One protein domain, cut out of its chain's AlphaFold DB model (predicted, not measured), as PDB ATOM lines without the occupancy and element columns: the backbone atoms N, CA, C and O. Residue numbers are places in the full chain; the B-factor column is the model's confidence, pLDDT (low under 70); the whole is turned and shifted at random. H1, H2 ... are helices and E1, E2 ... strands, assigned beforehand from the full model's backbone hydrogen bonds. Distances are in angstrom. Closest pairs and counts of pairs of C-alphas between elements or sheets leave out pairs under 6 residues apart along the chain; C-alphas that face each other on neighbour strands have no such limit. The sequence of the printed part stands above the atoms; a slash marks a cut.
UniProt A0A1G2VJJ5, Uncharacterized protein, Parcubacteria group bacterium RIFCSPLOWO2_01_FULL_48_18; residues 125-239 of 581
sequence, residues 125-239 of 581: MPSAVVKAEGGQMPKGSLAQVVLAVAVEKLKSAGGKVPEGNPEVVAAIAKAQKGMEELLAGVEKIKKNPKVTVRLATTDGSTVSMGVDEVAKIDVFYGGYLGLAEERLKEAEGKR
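What this domain is: This is residues 125 to 239 of the 581 residues of an uncharacterized protein of Parcubacteria group bacterium RIFCSPLOWO2_01_FULL_48_18 (UniProt A0A1G2VJJ5). The model is a flat V: the helical hairpin H2 and H3 makes one leg, the long helix H4 the other, with the small strand hairpin E1 and E2 beside H3 near the corner. The 115 printed residues, mostly helix, run H1 H2 H3 E1 E2 H4, the strands antiparallel. The whole is loose, radius of gyration of the C-alphas 16.9 A, spans 46 by 44 by 20 A.

How they stand to each other: Start at H1, residues 127 to 132, close but not clearly touching H4, residues 211 to 236: their closest C-alphas, of Ser 127 and Gly 226, are 7.2 A apart. Next, H2, residues 141 to 158, touches H3, residues 166 to 191, at a shallow tilt of 20 degrees, closest at C-alphas 154 and 176, 5.5 A. H2 touches H4 with residues 141 to 146 alone, about perpendicular at 76 degrees, closest at C-alphas 143 and 218, 5.2 A. In the hairpin of E1, residues 197 to 200, and E2, residues 206 to 209, N 197 and O 209 are 2.8 A apart. O i to N i+4 pairs are within hydrogen-bond range throughout H1, H3 and H4, and 13 of 14 in H2.

Where its parts are: Find C-alpha 127 at (135.372, 103.167, 119.524). H2 is 26.2 A long, H3 37.3 A; H4 runs 36.3 A to C-alpha 236 at (136.124, 103.109, 134.690).

The domain as a whole: The printed part has no cut and no long link; residues 225 to 239 are among those under pLDDT 70.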
ATOM      1  N   MET A 125     139.474 108.713 117.905       76.38
ATOM      2  CA  MET A 125     138.048 108.640 117.567       76.38
ATOM      3  C   MET A 125     137.333 107.685 118.536       76.38
ATOM      4  O   MET A 125     137.958 106.714 118.974       76.38
ATOM      5  N   PRO A 126     136.033 107.883 118.830       68.44
ATOM      6  CA  PRO A 126     135.293 107.006 119.728       68.44
ATOM      7  C   PRO A 126     135.251 105.588 119.155       68.44
ATOM      8  O   PRO A 126     135.052 105.412 117.947       68.44
ATOM      9  N   SER A 127     135.379 104.560 119.994       72.62
ATOM     10  CA  SER A 127     135.372 103.167 119.524       72.62
ATOM     11  C   SER A 127     134.046 102.801 118.853       72.62
ATOM     12  O   SER A 127     134.030 102.014 117.909       72.62
ATOM     13  N   ALA A 128     132.959 103.445 119.278       61.88
ATOM     14  CA  ALA A 128     131.654 103.443 118.631       61.88
ATOM     15  C   ALA A 128     131.717 103.843 117.144       61.88
ATOM     16  O   ALA A 128     131.265 103.099 116.275       61.88
ATOM     17  N   VAL A 129     132.333 104.991 116.850       64.44
ATOM     18  CA  VAL A 129     132.473 105.540 115.491       64.44
ATOM     19  C   VAL A 129     133.378 104.657 114.631       64.44
ATOM     20  O   VAL A 129     133.104 104.441 113.453       64.44
ATOM     21  N   VAL A 130     134.435 104.095 115.228       69.44
ATOM     22  CA  VAL A 130     135.329 103.142 114.553       69.44
ATOM     23  C   VAL A 130     134.593 101.842 114.193       69.44
ATOM     24  O   VAL A 130     134.800 101.307 113.105       69.44
ATOM     25  N   LYS A 131     133.721 101.338 115.077       67.44
ATOM     26  CA  LYS A 131     132.988 100.074 114.888       67.44
ATOM     27  C   LYS A 131     131.817 100.177 113.910       67.44
ATOM     28  O   LYS A 131     131.631  99.259 113.118       67.44
ATOM     29  N   ALA A 132     131.011 101.234 113.993       56.38
ATOM     30  CA  ALA A 132     129.642 101.192 113.477       56.38
ATOM     31  C   ALA A 132     129.522 101.109 111.941       56.38
ATOM     32  O   ALA A 132     128.608 100.459 111.444       56.38
ATOM     33  N   GLU A 133     130.436 101.736 111.192       50.19
ATOM     34  CA  GLU A 133     130.355 101.844 109.718       50.19
ATOM     35  C   GLU A 133     131.733 101.655 109.049       50.19
ATOM     36  O   GLU A 133     132.090 102.349 108.097       50.19
ATOM     37  N   GLY A 134     132.582 100.777 109.603       58.53
ATOM     38  CA  GLY A 134     133.967 100.604 109.129       58.53
ATOM     39  C   GLY A 134     134.816 101.885 109.216       58.53
ATOM     40  O   GLY A 134     135.803 102.024 108.495       58.53
ATOM     41  N   GLY A 135     134.411 102.830 110.073       56.41
ATOM     42  CA  GLY A 135     135.034 104.140 110.259       56.41
ATOM     43  C   GLY A 135     134.493 105.286 109.388       56.41
ATOM     44  O   GLY A 135     135.066 106.371 109.455       56.41
ATOM     45  N   GLN A 136     133.429 105.106 108.589       59.66
ATOM     46  CA  GLN A 136     132.881 106.169 107.723       59.66
ATOM     47  C   GLN A 136     131.446 106.585 108.080       59.66
ATOM     48  O   GLN A 136     130.496 106.190 107.410       59.66
ATOM     49  N   MET A 137     131.303 107.470 109.075       65.56
ATOM     50  CA  MET A 137     130.025 108.157 109.313       65.56
ATOM     51  C   MET A 137     129.633 109.064 108.132       65.56
ATOM     52  O   MET A 137     130.512 109.685 107.520       65.56
ATOM     53  N   PRO A 138     128.328 109.234 107.831       76.56
ATOM     54  CA  PRO A 138     127.884 110.187 106.822       76.56
ATOM     55  C   PRO A 138     128.287 111.613 107.218       76.56
ATOM     56  O   PRO A 138     127.860 112.111 108.263       76.56
ATOM     57  N   LYS A 139     129.086 112.274 106.370       84.44
ATOM     58  CA  LYS A 139     129.658 113.606 106.628       84.44
ATOM     59  C   LYS A 139     128.601 114.620 107.098       84.44
ATOM     60  O   LYS A 139     127.576 114.819 106.445       84.44
ATOM     61  N   GLY A 140     128.895 115.285 108.207       77.69
ATOM     62  CA  GLY A 140     128.057 116.266 108.892       77.69
ATOM     63  C   GLY A 140     127.107 115.681 109.928       77.69
ATOM     64  O   GLY A 140     126.324 116.430 110.509       77.69
ATOM     65  N   SER A 141     127.119 114.366 110.165       78.94
ATOM     66  CA  SER A 141     126.174 113.762 111.108       78.94
ATOM     67  C   SER A 141     126.540 114.014 112.562       78.94
ATOM     68  O   SER A 141     125.632 114.154 113.376       78.94
ATOM     69  N   LEU A 142     127.830 114.122 112.890       71.88
ATOM     70  CA  LEU A 142     128.242 114.443 114.252       71.88
ATOM     71  C   LEU A 142     128.197 115.955 114.505       71.88
ATOM     72  O   LEU A 142     127.695 116.392 115.538       71.88
ATOM     73  N   ALA A 143     128.625 116.751 113.522       76.75
ATOM     74  CA  ALA A 143     128.483 118.199 113.518       76.75
ATOM     75  C   ALA A 143     127.025 118.620 113.752       76.75
ATOM     76  O   ALA A 143     126.781 119.461 114.611       76.75
ATOM     77  N   GLN A 144     126.054 118.009 113.058       78.75
ATOM     78  CA  GLN A 144     124.628 118.315 113.236       78.75
ATOM     79  C   GLN A 144     124.176 118.124 114.695       78.75
ATOM     80  O   GLN A 144     123.614 119.053 115.272       78.75
ATOM     81  N   VAL A 145     124.461 116.966 115.304       69.19
ATOM     82  CA  VAL A 145     124.042 116.665 116.689       69.19
ATOM     83  C   VAL A 145     124.702 117.618 117.687       69.19
ATOM     84  O   VAL A 145     124.020 118.204 118.527       69.19
ATOM     85  N   VAL A 146     126.018 117.838 117.586       69.88
ATOM     86  CA  VAL A 146     126.728 118.717 118.531       69.88
ATOM     87  C   VAL A 146     126.275 120.175 118.397       69.88
ATOM     88  O   VAL A 146     126.093 120.853 119.409       69.88
ATOM     89  N   LEU A 147     126.026 120.653 117.175       74.19
ATOM     90  CA  LEU A 147     125.517 122.005 116.940       74.19
ATOM     91  C   LEU A 147     124.080 122.179 117.446       74.19
ATOM     92  O   LEU A 147     123.791 123.205 118.056       74.19
ATOM     93  N   ALA A 148     123.200 121.187 117.273       71.94
ATOM     94  CA  ALA A 148     121.850 121.218 117.839       71.94
ATOM     95  C   ALA A 148     121.884 121.329 119.377       71.94
ATOM     96  O   ALA A 148     121.238 122.205 119.957       71.94
ATOM     97  N   VAL A 149     122.726 120.527 120.038       65.12
ATOM     98  CA  VAL A 149     122.944 120.609 121.494       65.12
ATOM     99  C   VAL A 149     123.527 121.970 121.907       65.12
ATOM    100  O   VAL A 149     123.121 122.526 122.931       65.12
ATOM    101  N   ALA A 150     124.446 122.545 121.125       68.69
ATOM    102  CA  ALA A 150     125.022 123.865 121.396       68.69
ATOM    103  C   ALA A 150     123.986 125.001 121.277       68.69
ATOM    104  O   ALA A 150     123.947 125.880 122.141       68.69
ATOM    105  N   VAL A 151     123.114 124.958 120.261       72.25
ATOM    106  CA  VAL A 151     121.995 125.901 120.081       72.25
ATOM    107  C   VAL A 151     121.075 125.891 121.306       72.25
ATOM    108  O   VAL A 151     120.799 126.951 121.871       72.25
ATOM    109  N   GLU A 152     120.641 124.715 121.767       69.12
ATOM    110  CA  GLU A 152     119.749 124.609 122.930       69.12
ATOM    111  C   GLU A 152     120.433 125.027 124.244       69.12
ATOM    112  O   GLU A 152     119.825 125.711 125.076       69.12
ATOM    113  N   LYS A 153     121.727 124.724 124.418       65.12
ATOM    114  CA  LYS A 153     122.509 125.213 125.569       65.12
ATOM    115  C   LYS A 153     122.637 126.744 125.563       65.12
ATOM    116  O   LYS A 153     122.483 127.359 126.620       65.12
ATOM    117  N   LEU A 154     122.826 127.378 124.402       68.38
ATOM    118  CA  LEU A 154     122.880 128.842 124.274       68.38
ATOM    119  C   LEU A 154     121.512 129.508 124.500       68.38
ATOM    120  O   LEU A 154     121.449 130.489 125.243       68.38
ATOM    121  N   LYS A 155     120.414 128.940 123.981       75.12
ATOM    122  CA  LYS A 155     119.038 129.373 124.309       75.12
ATOM    123  C   LYS A 155     118.785 129.341 125.817       75.12
ATOM    124  O   LYS A 155     118.305 130.315 126.395       75.12
ATOM    125  N   SER A 156     119.163 128.236 126.465       69.31
ATOM    126  CA  SER A 156     119.039 128.062 127.917       69.31
ATOM    127  C   SER A 156     119.874 129.080 128.701       69.31
ATOM    128  O   SER A 156     119.422 129.575 129.733       69.31
ATOM    129  N   ALA A 157     121.074 129.417 128.218       63.66
ATOM    130  CA  ALA A 157     121.948 130.407 128.842       63.66
ATOM    131  C   ALA A 157     121.418 131.844 128.690       63.66
ATOM    132  O   ALA A 157     121.474 132.613 129.649       63.66
ATOM    133  N   GLY A 158     120.857 132.199 127.527       63.50
ATOM    134  CA  GLY A 158     120.322 133.538 127.256       63.50
ATOM    135  C   GLY A 158     119.208 133.942 128.224       63.50
ATOM    136  O   GLY A 158     119.211 135.060 128.731       63.50
ATOM    137  N   GLY A 159     118.320 133.003 128.570       69.25
ATOM    138  CA  GLY A 159     117.259 133.213 129.565       69.25
ATOM    139  C   GLY A 159     117.728 133.298 131.027       69.25
ATOM    140  O   GLY A 159     116.903 133.539 131.900       69.25
ATOM    141  N   LYS A 160     119.022 133.082 131.311       62.28
ATOM    142  CA  LYS A 160     119.603 133.051 132.671       62.28
ATOM    143  C   LYS A 160     120.541 134.222 132.968       62.28
ATOM    144  O   LYS A 160     121.058 134.322 134.079       62.28
ATOM    145  N   VAL A 161     120.796 135.097 131.997       63.69
ATOM    146  CA  VAL A 161     121.605 136.302 132.216       63.69
ATOM    147  C   VAL A 161     120.777 137.318 133.013       63.69
ATOM    148  O   VAL A 161     119.694 137.682 132.556       63.69
ATOM    149  N   PRO A 162     121.256 137.820 134.168       70.25
ATOM    150  CA  PRO A 162     120.546 138.859 134.908       70.25
ATOM    151  C   PRO A 162     120.361 140.123 134.061       70.25
ATOM    152  O   PRO A 162     121.310 140.559 133.404       70.25
ATOM    153  N   GLU A 163     119.184 140.751 134.146       72.06
ATOM    154  CA  GLU A 163     118.773 141.906 133.322       72.06
ATOM    155  C   GLU A 163     119.778 143.077 133.326       72.06
ATOM    156  O   GLU A 163     119.870 143.828 132.358       72.06
ATOM    157  N   GLY A 164     120.596 143.197 134.377       73.75
ATOM    158  CA  GLY A 164     121.681 144.179 134.477       73.75
ATOM    159  C   GLY A 164     122.894 143.958 133.554       73.75
ATOM    160  O   GLY A 164     123.831 144.746 133.633       73.75
ATOM    161  N   ASN A 165     122.922 142.922 132.702       70.44
ATOM    162  CA  ASN A 165     124.049 142.620 131.800       70.44
ATOM    163  C   ASN A 165     123.630 142.535 130.311       70.44
ATOM    164  O   ASN A 165     123.799 141.480 129.687       70.44
ATOM    165  N   PRO A 166     123.117 143.623 129.699       79.88
ATOM    166  CA  PRO A 166     122.604 143.606 128.323       79.88
ATOM    167  C   PRO A 166     123.657 143.206 127.276       79.88
ATOM    168  O   PRO A 166     123.326 142.548 126.293       79.88
ATOM    169  N   GLU A 167     124.933 143.526 127.504       73.12
ATOM    170  CA  GLU A 167     126.049 143.106 126.642       73.12
ATOM    171  C   GLU A 167     126.203 141.579 126.586       73.12
ATOM    172  O   GLU A 167     126.461 141.015 125.524       73.12
ATOM    173  N   VAL A 168     126.008 140.893 127.719       67.25
ATOM    174  CA  VAL A 168     126.110 139.429 127.806       67.25
ATOM    175  C   VAL A 168     124.893 138.774 127.151       67.25
ATOM    176  O   VAL A 168     125.058 137.800 126.420       67.25
ATOM    177  N   VAL A 169     123.691 139.343 127.322       73.44
ATOM    178  CA  VAL A 169     122.485 138.912 126.588       73.44
ATOM    179  C   VAL A 169     122.712 139.021 125.076       73.44
ATOM    180  O   VAL A 169     122.487 138.057 124.347       73.44
ATOM    181  N   ALA A 170     123.214 140.166 124.603       76.75
ATOM    182  CA  ALA A 170     123.496 140.397 123.189       76.75
ATOM    183  C   ALA A 170     124.586 139.456 122.642       76.75
ATOM    184  O   ALA A 170     124.452 138.946 121.528       76.75
ATOM    185  N   ALA A 171     125.634 139.178 123.424       71.62
ATOM    186  CA  ALA A 171     126.686 138.235 123.053       71.62
ATOM    187  C   ALA A 171     126.158 136.795 122.924       71.62
ATOM    188  O   ALA A 171     126.438 136.141 121.920       71.62
ATOM    189  N   ILE A 172     125.348 136.320 123.881       71.56
ATOM    190  CA  ILE A 172     124.737 134.983 123.811       71.56
ATOM    191  C   ILE A 172     123.752 134.895 122.643       71.56
ATOM    192  O   ILE A 172     123.792 133.916 121.904       71.56
ATOM    193  N   ALA A 173     122.927 135.920 122.407       77.56
ATOM    194  CA  ALA A 173     122.017 135.948 121.261       77.56
ATOM    195  C   ALA A 173     122.773 135.924 119.914       77.56
ATOM    196  O   ALA A 173     122.376 135.202 118.998       77.56
ATOM    197  N   LYS A 174     123.896 136.654 119.798       78.31
ATOM    198  CA  LYS A 174     124.776 136.606 118.614       78.31
ATOM    199  C   LYS A 174     125.395 135.214 118.434       78.31
ATOM    200  O   LYS A 174     125.402 134.707 117.315       78.31
ATOM    201  N   ALA A 175     125.871 134.590 119.513       72.62
ATOM    202  CA  ALA A 175     126.431 133.238 119.481       72.62
ATOM    203  C   ALA A 175     125.379 132.184 119.096       72.62
ATOM    204  O   ALA A 175     125.625 131.394 118.189       72.62
ATOM    205  N   GLN A 176     124.192 132.212 119.714       79.19
ATOM    206  CA  GLN A 176     123.076 131.312 119.403       79.19
ATOM    207  C   GLN A 176     122.721 131.385 117.917       79.19
ATOM    208  O   GLN A 176     122.695 130.357 117.244       79.19
ATOM    209  N   LYS A 177     122.520 132.600 117.394       82.75
ATOM    210  CA  LYS A 177     122.211 132.818 115.979       82.75
ATOM    211  C   LYS A 177     123.314 132.270 115.062       82.75
ATOM    212  O   LYS A 177     123.004 131.634 114.060       82.75
ATOM    213  N   GLY A 178     124.585 132.462 115.418       78.44
ATOM    214  CA  GLY A 178     125.715 131.885 114.682       78.44
ATOM    215  C   GLY A 178     125.693 130.350 114.648       78.44
ATOM    216  O   GLY A 178     125.924 129.762 113.592       78.44
ATOM    217  N   MET A 179     125.348 129.695 115.764       80.44
ATOM    218  CA  MET A 179     125.186 128.233 115.802       80.44
ATOM    219  C   MET A 179     123.980 127.756 114.989       80.44
ATOM    220  O   MET A 179     124.074 126.730 114.323       80.44
ATOM    221  N   GLU A 180     122.866 128.491 115.005       84.56
ATOM    222  CA  GLU A 180     121.671 128.183 114.205       84.56
ATOM    223  C   GLU A 180     121.957 128.294 112.696       84.56
ATOM    224  O   GLU A 180     121.578 127.408 111.927       84.56
ATOM    225  N   GLU A 181     122.685 129.331 112.266       85.81
ATOM    226  CA  GLU A 181     123.139 129.496 110.877       85.81
ATOM    227  C   GLU A 181     124.123 128.390 110.454       85.81
ATOM    228  O   GLU A 181     123.986 127.822 109.365       85.81
ATOM    229  N   LEU A 182     125.076 128.031 111.322       84.12
ATOM    230  CA  LEU A 182     126.032 126.945 111.087       84.12
ATOM    231  C   LEU A 182     125.331 125.575 111.007       84.12
ATOM    232  O   LEU A 182     125.592 124.816 110.071       84.12
ATOM    233  N   LEU A 183     124.393 125.281 111.915       85.69
ATOM    234  CA  LEU A 183     123.573 124.063 111.914       85.69
ATOM    235  C   LEU A 183     122.752 123.941 110.625       85.69
ATOM    236  O   LEU A 183     122.826 122.920 109.940       85.69
ATOM    237  N   ALA A 184     122.031 124.999 110.239       89.75
ATOM    238  CA  ALA A 184     121.277 125.032 108.985       89.75
ATOM    239  C   ALA A 184     122.191 124.858 107.756       89.75
ATOM    240  O   ALA A 184     121.810 124.215 106.772       89.75
ATOM    241  N   GLY A 185     123.419 125.385 107.819       89.62
ATOM    242  CA  GLY A 185     124.456 125.166 106.816       89.62
ATOM    243  C   GLY A 185     124.873 123.697 106.698       89.62
ATOM    244  O   GLY A 185     124.843 123.138 105.599       89.62
ATOM    245  N   VAL A 186     125.197 123.055 107.825       85.62
ATOM    246  CA  VAL A 186     125.534 121.622 107.896       85.62
ATOM    247  C   VAL A 186     124.387 120.769 107.354       85.62
ATOM    248  O   VAL A 186     124.624 119.908 106.507       85.62
ATOM    249  N   GLU A 187     123.136 121.039 107.737       90.50
ATOM    250  CA  GLU A 187     121.980 120.307 107.208       90.50
ATOM    251  C   GLU A 187     121.824 120.438 105.691       90.50
ATOM    252  O   GLU A 187     121.495 119.461 105.012       90.50
ATOM    253  N   LYS A 188     122.039 121.638 105.141       93.38
ATOM    254  CA  LYS A 188     121.928 121.883 103.699       93.38
ATOM    255  C   LYS A 188     122.992 121.107 102.919       93.38
ATOM    256  O   LYS A 188     122.678 120.532 101.878       93.38
ATOM    257  N   ILE A 189     124.216 121.053 103.442       91.38
ATOM    258  CA  ILE A 189     125.338 120.298 102.864       91.38
ATOM    259  C   ILE A 189     125.107 118.789 103.006       91.38
ATOM    260  O   ILE A 189     125.312 118.048 102.049       91.38
ATOM    261  N   LYS A 190     124.590 118.324 104.149       89.06
ATOM    262  CA  LYS A 190     124.218 116.917 104.370       89.06
ATOM    263  C   LYS A 190     123.126 116.452 103.395       89.06
ATOM    264  O   LYS A 190     123.212 115.354 102.855       89.06
ATOM    265  N   LYS A 191     122.128 117.305 103.121       92.56
ATOM    266  CA  LYS A 191     121.054 117.055 102.135       92.56
ATOM    267  C   LYS A 191     121.549 117.128 100.681       92.56
ATOM    268  O   LYS A 191     121.012 116.427  99.828       92.56
ATOM    269  N   ASN A 192     122.552 117.955 100.377       94.88
ATOM    270  CA  ASN A 192     123.181 118.022  99.056       94.88
ATOM    271  C   ASN A 192     124.690 118.334  99.164       94.88
ATOM    272  O   ASN A 192     125.068 119.509  99.184       94.88
ATOM    273  N   PRO A 193     125.563 117.306  99.138       92.56
ATOM    274  CA  PRO A 193     127.015 117.459  99.284       92.56
ATOM    275  C   PRO A 193     127.718 118.347  98.247       92.56
ATOM    276  O   PRO A 193     128.878 118.699  98.438       92.56
ATOM    277  N   LYS A 194     127.048 118.703  97.141       94.25
ATOM    278  CA  LYS A 194     127.581 119.621  96.118       94.25
ATOM    279  C   LYS A 194     127.338 121.099  96.448       94.25
ATOM    280  O   LYS A 194     127.797 121.964  95.708       94.25
ATOM    281  N   VAL A 195     126.578 121.401  97.501       95.38
ATOM    282  CA  VAL A 195     126.296 122.774  97.930       95.38
ATOM    283  C   VAL A 195     127.443 123.308  98.778       95.38
ATOM    284  O   VAL A 195     127.919 122.644  99.693       95.38
ATOM    285  N   THR A 196     127.804 124.562  98.524       93.56
ATOM    286  CA  THR A 196     128.601 125.384  99.435       93.56
ATOM    287  C   THR A 196     127.676 126.380 100.136       93.56
ATOM    288  O   THR A 196     126.837 127.021  99.497       93.56
ATOM    289  N   VAL A 197     127.817 126.524 101.449       90.38
ATOM    290  CA  VAL A 197     127.123 127.527 102.268       90.38
ATOM    291  C   VAL A 197     128.090 128.671 102.557       90.38
ATOM    292  O   VAL A 197     129.274 128.431 102.773       90.38
ATOM    293  N   ARG A 198     127.605 129.916 102.563       89.69
ATOM    294  CA  ARG A 198     128.364 131.060 103.085       89.69
ATOM    295  C   ARG A 198     127.873 131.370 104.491       89.69
ATOM    296  O   ARG A 198     126.671 131.537 104.677       89.69
ATOM    297  N   LEU A 199     128.797 131.438 105.439       81.12
ATOM    298  CA  LEU A 199     128.542 131.771 106.836       81.12
ATOM    299  C   LEU A 199     129.184 133.119 107.150       81.12
ATOM    300  O   LEU A 199     130.295 133.386 106.687       81.12
ATOM    301  N   ALA A 200     128.491 133.957 107.920       76.69
ATOM    302  CA  ALA A 200     129.062 135.192 108.438       76.69
ATOM    303  C   ALA A 200     129.965 134.887 109.641       76.69
ATOM    304  O   ALA A 200     129.605 134.113 110.528       76.69
ATOM    305  N   THR A 201     131.138 135.500 109.678       69.38
ATOM    306  CA  THR A 201     132.063 135.442 110.816       69.38
ATOM    307  C   THR A 201     131.730 136.522 111.846       69.38
ATOM    308  O   THR A 201     130.928 137.432 111.620       69.38
ATOM    309  N   THR A 202     132.369 136.451 113.013       56.62
ATOM    310  CA  THR A 202     132.161 137.404 114.112       56.62
ATOM    311  C   THR A 202     132.545 138.845 113.762       56.62
ATOM    312  O   THR A 202     131.916 139.757 114.312       56.62
ATOM    313  N   ASP A 203     133.503 139.030 112.843       63.19
ATOM    314  CA  ASP A 203     133.980 140.312 112.303       63.19
ATOM    315  C   ASP A 203     133.167 140.850 111.107       63.19
ATOM    316  O   ASP A 203     133.421 141.964 110.650       63.19
ATOM    317  N   GLY A 204     132.176 140.093 110.623       70.94
ATOM    318  CA  GLY A 204     131.318 140.471 109.498       70.94
ATOM    319  C   GLY A 204     131.847 140.089 108.112       70.94
ATOM    320  O   GLY A 204     131.169 140.366 107.121       70.94
ATOM    321  N   SER A 205     133.011 139.436 108.012       79.06
ATOM    322  CA  SER A 205     133.417 138.768 106.770       79.06
ATOM    323  C   SER A 205     132.578 137.498 106.514       79.06
ATOM    324  O   SER A 205     131.662 137.157 107.269       79.06
ATOM    325  N   THR A 206     132.806 136.819 105.385       80.19
ATOM    326  CA  THR A 206     132.062 135.595 105.038       80.19
ATOM    327  C   THR A 206     132.998 134.483 104.616       80.19
ATOM    328  O   THR A 206     133.822 134.687 103.722       80.19
ATOM    329  N   VAL A 207     132.802 133.285 105.164       79.81
ATOM    330  CA  VAL A 207     133.561 132.092 104.777       79.81
ATOM    331  C   VAL A 207     132.647 131.083 104.089       79.81
ATOM    332  O   VAL A 207     131.464 130.963 104.402       79.81
ATOM    333  N   SER A 208     133.198 130.384 103.099       87.31
ATOM    334  CA  SER A 208     132.514 129.318 102.369       87.31
ATOM    335  C   SER A 208     132.798 127.962 103.016       87.31
ATOM    336  O   SER A 208     133.955 127.630 103.246       87.31
ATOM    337  N   MET A 209     131.749 127.182 103.265       90.56
ATOM    338  CA  MET A 209     131.788 125.851 103.869       90.56
ATOM    339  C   MET A 209     131.120 124.847 102.923       90.56
ATOM    340  O   MET A 209     129.971 125.048 102.527       90.56
ATOM    341  N   GLY A 210     131.831 123.792 102.533       90.81
ATOM    342  CA  GLY A 210     131.315 122.669 101.756       90.81
ATOM    343  C   GLY A 210     131.399 121.352 102.527       90.81
ATOM    344  O   GLY A 210     131.623 121.315 103.736       90.81
ATOM    345  N   VAL A 211     131.213 120.241 101.812       91.12
ATOM    346  CA  VAL A 211     131.205 118.887 102.393       91.12
ATOM    347  C   VAL A 211     132.528 118.487 103.064       91.12
ATOM    348  O   VAL A 211     132.517 117.691 104.003       91.12
ATOM    349  N   ASP A 212     133.659 119.044 102.634       87.94
ATOM    350  CA  ASP A 212     134.971 118.710 103.199       87.94
ATOM    351  C   ASP A 212     135.298 119.527 104.454       87.94
ATOM    352  O   ASP A 212     135.856 118.976 105.401       87.94
ATOM    353  N   GLU A 213     134.866 120.788 104.542       87.00
ATOM    354  CA  GLU A 213     134.889 121.542 105.800       87.00
ATOM    355  C   GLU A 213     133.964 120.899 106.844       87.00
ATOM    356  O   GLU A 213     134.362 120.714 107.993       87.00
ATOM    357  N   VAL A 214     132.767 120.461 106.443       84.31
ATOM    358  CA  VAL A 214     131.843 119.734 107.331       84.31
ATOM    359  C   VAL A 214     132.443 118.405 107.817       84.31
ATOM    360  O   VAL A 214     132.287 118.056 108.986       84.31
ATOM    361  N   ALA A 215     133.198 117.690 106.975       84.50
ATOM    362  CA  ALA A 215     133.929 116.492 107.398       84.50
ATOM    363  C   ALA A 215     135.017 116.795 108.446       84.50
ATOM    364  O   ALA A 215     135.205 116.014 109.376       84.50
ATOM    365  N   LYS A 216     135.706 117.940 108.338       83.75
ATOM    366  CA  LYS A 216     136.696 118.379 109.339       83.75
ATOM    367  C   LYS A 216     136.042 118.646 110.697       83.75
ATOM    368  O   LYS A 216     136.607 118.265 111.719       83.75
ATOM    369  N   ILE A 217     134.839 119.228 110.704       80.38
ATOM    370  CA  ILE A 217     134.043 119.458 111.922       80.38
ATOM    371  C   ILE A 217     133.597 118.123 112.552       80.38
ATOM    372  O   ILE A 217     133.716 117.952 113.764       80.38
ATOM    373  N   ASP A 218     133.159 117.146 111.747       77.69
ATOM    374  CA  ASP A 218     132.854 115.788 112.233       77.69
ATOM    375  C   ASP A 218     134.075 115.124 112.893       77.69
ATOM    376  O   ASP A 218     133.959 114.565 113.980       77.69
ATOM    377  N   VAL A 219     135.256 115.198 112.271       80.12
ATOM    378  CA  VAL A 219     136.488 114.610 112.829       80.12
ATOM    379  C   VAL A 219     136.951 115.354 114.086       80.12
ATOM    380  O   VAL A 219     137.449 114.727 115.019       80.12
ATOM    381  N   PHE A 220     136.754 116.674 114.157       79.69
ATOM    382  CA  PHE A 220     137.028 117.477 115.352       79.69
ATOM    383  C   PHE A 220     136.180 117.000 116.538       79.69
ATOM    384  O   PHE A 220     136.730 116.580 117.561       79.69
ATOM    385  N   TYR A 221     134.852 116.977 116.382       75.50
ATOM    386  CA  TYR A 221     133.950 116.524 117.442       75.50
ATOM    387  C   TYR A 221     134.081 115.027 117.733       75.50
ATOM    388  O   TYR A 221     133.928 114.618 118.883       75.50
ATOM    389  N   GLY A 222     134.429 114.215 116.733       72.44
ATOM    390  CA  GLY A 222     134.773 112.809 116.924       72.44
ATOM    391  C   GLY A 222     135.969 112.680 117.856       72.44
ATOM    392  O   GLY A 222     135.870 112.028 118.890       72.44
ATOM    393  N   GLY A 223     137.049 113.404 117.562       73.06
ATOM    394  CA  GLY A 223     138.226 113.493 118.421       73.06
ATOM    395  C   GLY A 223     137.914 113.909 119.863       73.06
ATOM    396  O   GLY A 223     138.482 113.367 120.809       73.06
ATOM    397  N   TYR A 224     136.994 114.860 120.046       70.62
ATOM    398  CA  TYR A 224     136.561 115.305 121.375       70.62
ATOM    399  C   TYR A 224     135.800 114.205 122.131       70.62
ATOM    400  O   TYR A 224     136.070 113.952 123.305       70.62
ATOM    401  N   LEU A 225     134.879 113.511 121.456       67.56
ATOM    402  CA  LEU A 225     134.132 112.400 122.049       67.56
ATOM    403  C   LEU A 225     135.008 111.167 122.307       67.56
ATOM    404  O   LEU A 225     134.736 110.433 123.252       67.56
ATOM    405  N   GLY A 226     136.066 110.944 121.523       69.94
ATOM    406  CA  GLY A 226     137.016 109.860 121.766       69.94
ATOM    407  C   GLY A 226     137.876 110.122 123.000       69.94
ATOM    408  O   GLY A 226     138.019 109.227 123.827       69.94
ATOM    409  N   LEU A 227     138.319 111.369 123.214       69.25
ATOM    410  CA  LEU A 227     138.930 111.772 124.487       69.25
ATOM    411  C   LEU A 227     137.953 111.623 125.664       69.25
ATOM    412  O   LEU A 227     138.358 111.202 126.747       69.25
ATOM    413  N   ALA A 228     136.677 111.974 125.480       63.16
ATOM    414  CA  ALA A 228     135.666 111.768 126.513       63.16
ATOM    415  C   ALA A 228     135.508 110.271 126.843       63.16
ATOM    416  O   ALA A 228     135.515 109.911 128.014       63.16
ATOM    417  N   GLU A 229     135.459 109.397 125.832       65.88
ATOM    418  CA  GLU A 229     135.433 107.938 126.002       65.88
ATOM    419  C   GLU A 229     136.711 107.398 126.674       65.88
ATOM    420  O   GLU A 229     136.624 106.507 127.514       65.88
ATOM    421  N   GLU A 230     137.896 107.922 126.356       68.94
ATOM    422  CA  GLU A 230     139.149 107.542 127.028       68.94
ATOM    423  C   GLU A 230     139.174 107.964 128.495       68.94
ATOM    424  O   GLU A 230     139.493 107.150 129.357       68.94
ATOM    425  N   ARG A 231     138.777 109.202 128.804       65.75
ATOM    426  CA  ARG A 231     138.694 109.684 130.189       65.75
ATOM    427  C   ARG A 231     137.634 108.939 130.995       65.75
ATOM    428  O   ARG A 231     137.859 108.684 132.176       65.75
ATOM    429  N   LEU A 232     136.518 108.565 130.365       59.12
ATOM    430  CA  LEU A 232     135.536 107.661 130.960       59.12
ATOM    431  C   LEU A 232     136.177 106.299 131.241       59.12
ATOM    432  O   LEU A 232     136.129 105.872 132.380       59.12
ATOM    433  N   LYS A 233     136.918 105.683 130.310       64.88
ATOM    434  CA  LYS A 233     137.657 104.424 130.569       64.88
ATOM    435  C   LYS A 233     138.717 104.525 131.673       64.88
ATOM    436  O   LYS A 233     138.908 103.588 132.449       64.88
ATOM    437  N   GLU A 234     139.417 105.652 131.779       63.19
ATOM    438  CA  GLU A 234     140.365 105.903 132.873       63.19
ATOM    439  C   GLU A 234     139.660 106.074 134.230       63.19
ATOM    440  O   GLU A 234     140.191 105.654 135.265       63.19
ATOM    441  N   ALA A 235     138.451 106.646 134.237       56.41
ATOM    442  CA  ALA A 235     137.559 106.654 135.393       56.41
ATOM    443  C   ALA A 235     136.936 105.266 135.655       56.41
ATOM    444  O   ALA A 235     136.791 104.881 136.818       56.41
ATOM    445  N   GLU A 236     136.675 104.468 134.614       53.72
ATOM    446  CA  GLU A 236     136.124 103.109 134.690       53.72
ATOM    447  C   GLU A 236     137.080 102.151 135.407       53.72
ATOM    448  O   GLU A 236     136.648 101.317 136.204       53.72
ATOM    449  N   GLY A 237     138.393 102.367 135.256       50.75
ATOM    450  CA  GLY A 237     139.434 101.737 136.079       50.75
ATOM    451  C   GLY A 237     139.333 102.032 137.588       50.75
ATOM    452  O   GLY A 237     140.129 101.506 138.368       50.75
ATOM    453  N   LYS A 238     138.378 102.872 138.014       48.28
ATOM    454  CA  LYS A 238     138.032 103.163 139.413       48.28
ATOM    455  C   LYS A 238     136.542 102.960 139.739       48.28
ATOM    456  O   LYS A 238     136.256 102.729 140.915       48.28
ATOM    457  N   ARG A 239     135.605 103.042 138.776       47.34
ATOM    458  CA  ARG A 239     134.153 102.788 138.968       47.34
ATOM    459  C   ARG A 239     133.470 102.225 137.704       47.34
ATOM    460  O   ARG A 239     133.580 102.841 136.660       47.34
TER     461      ARG A 239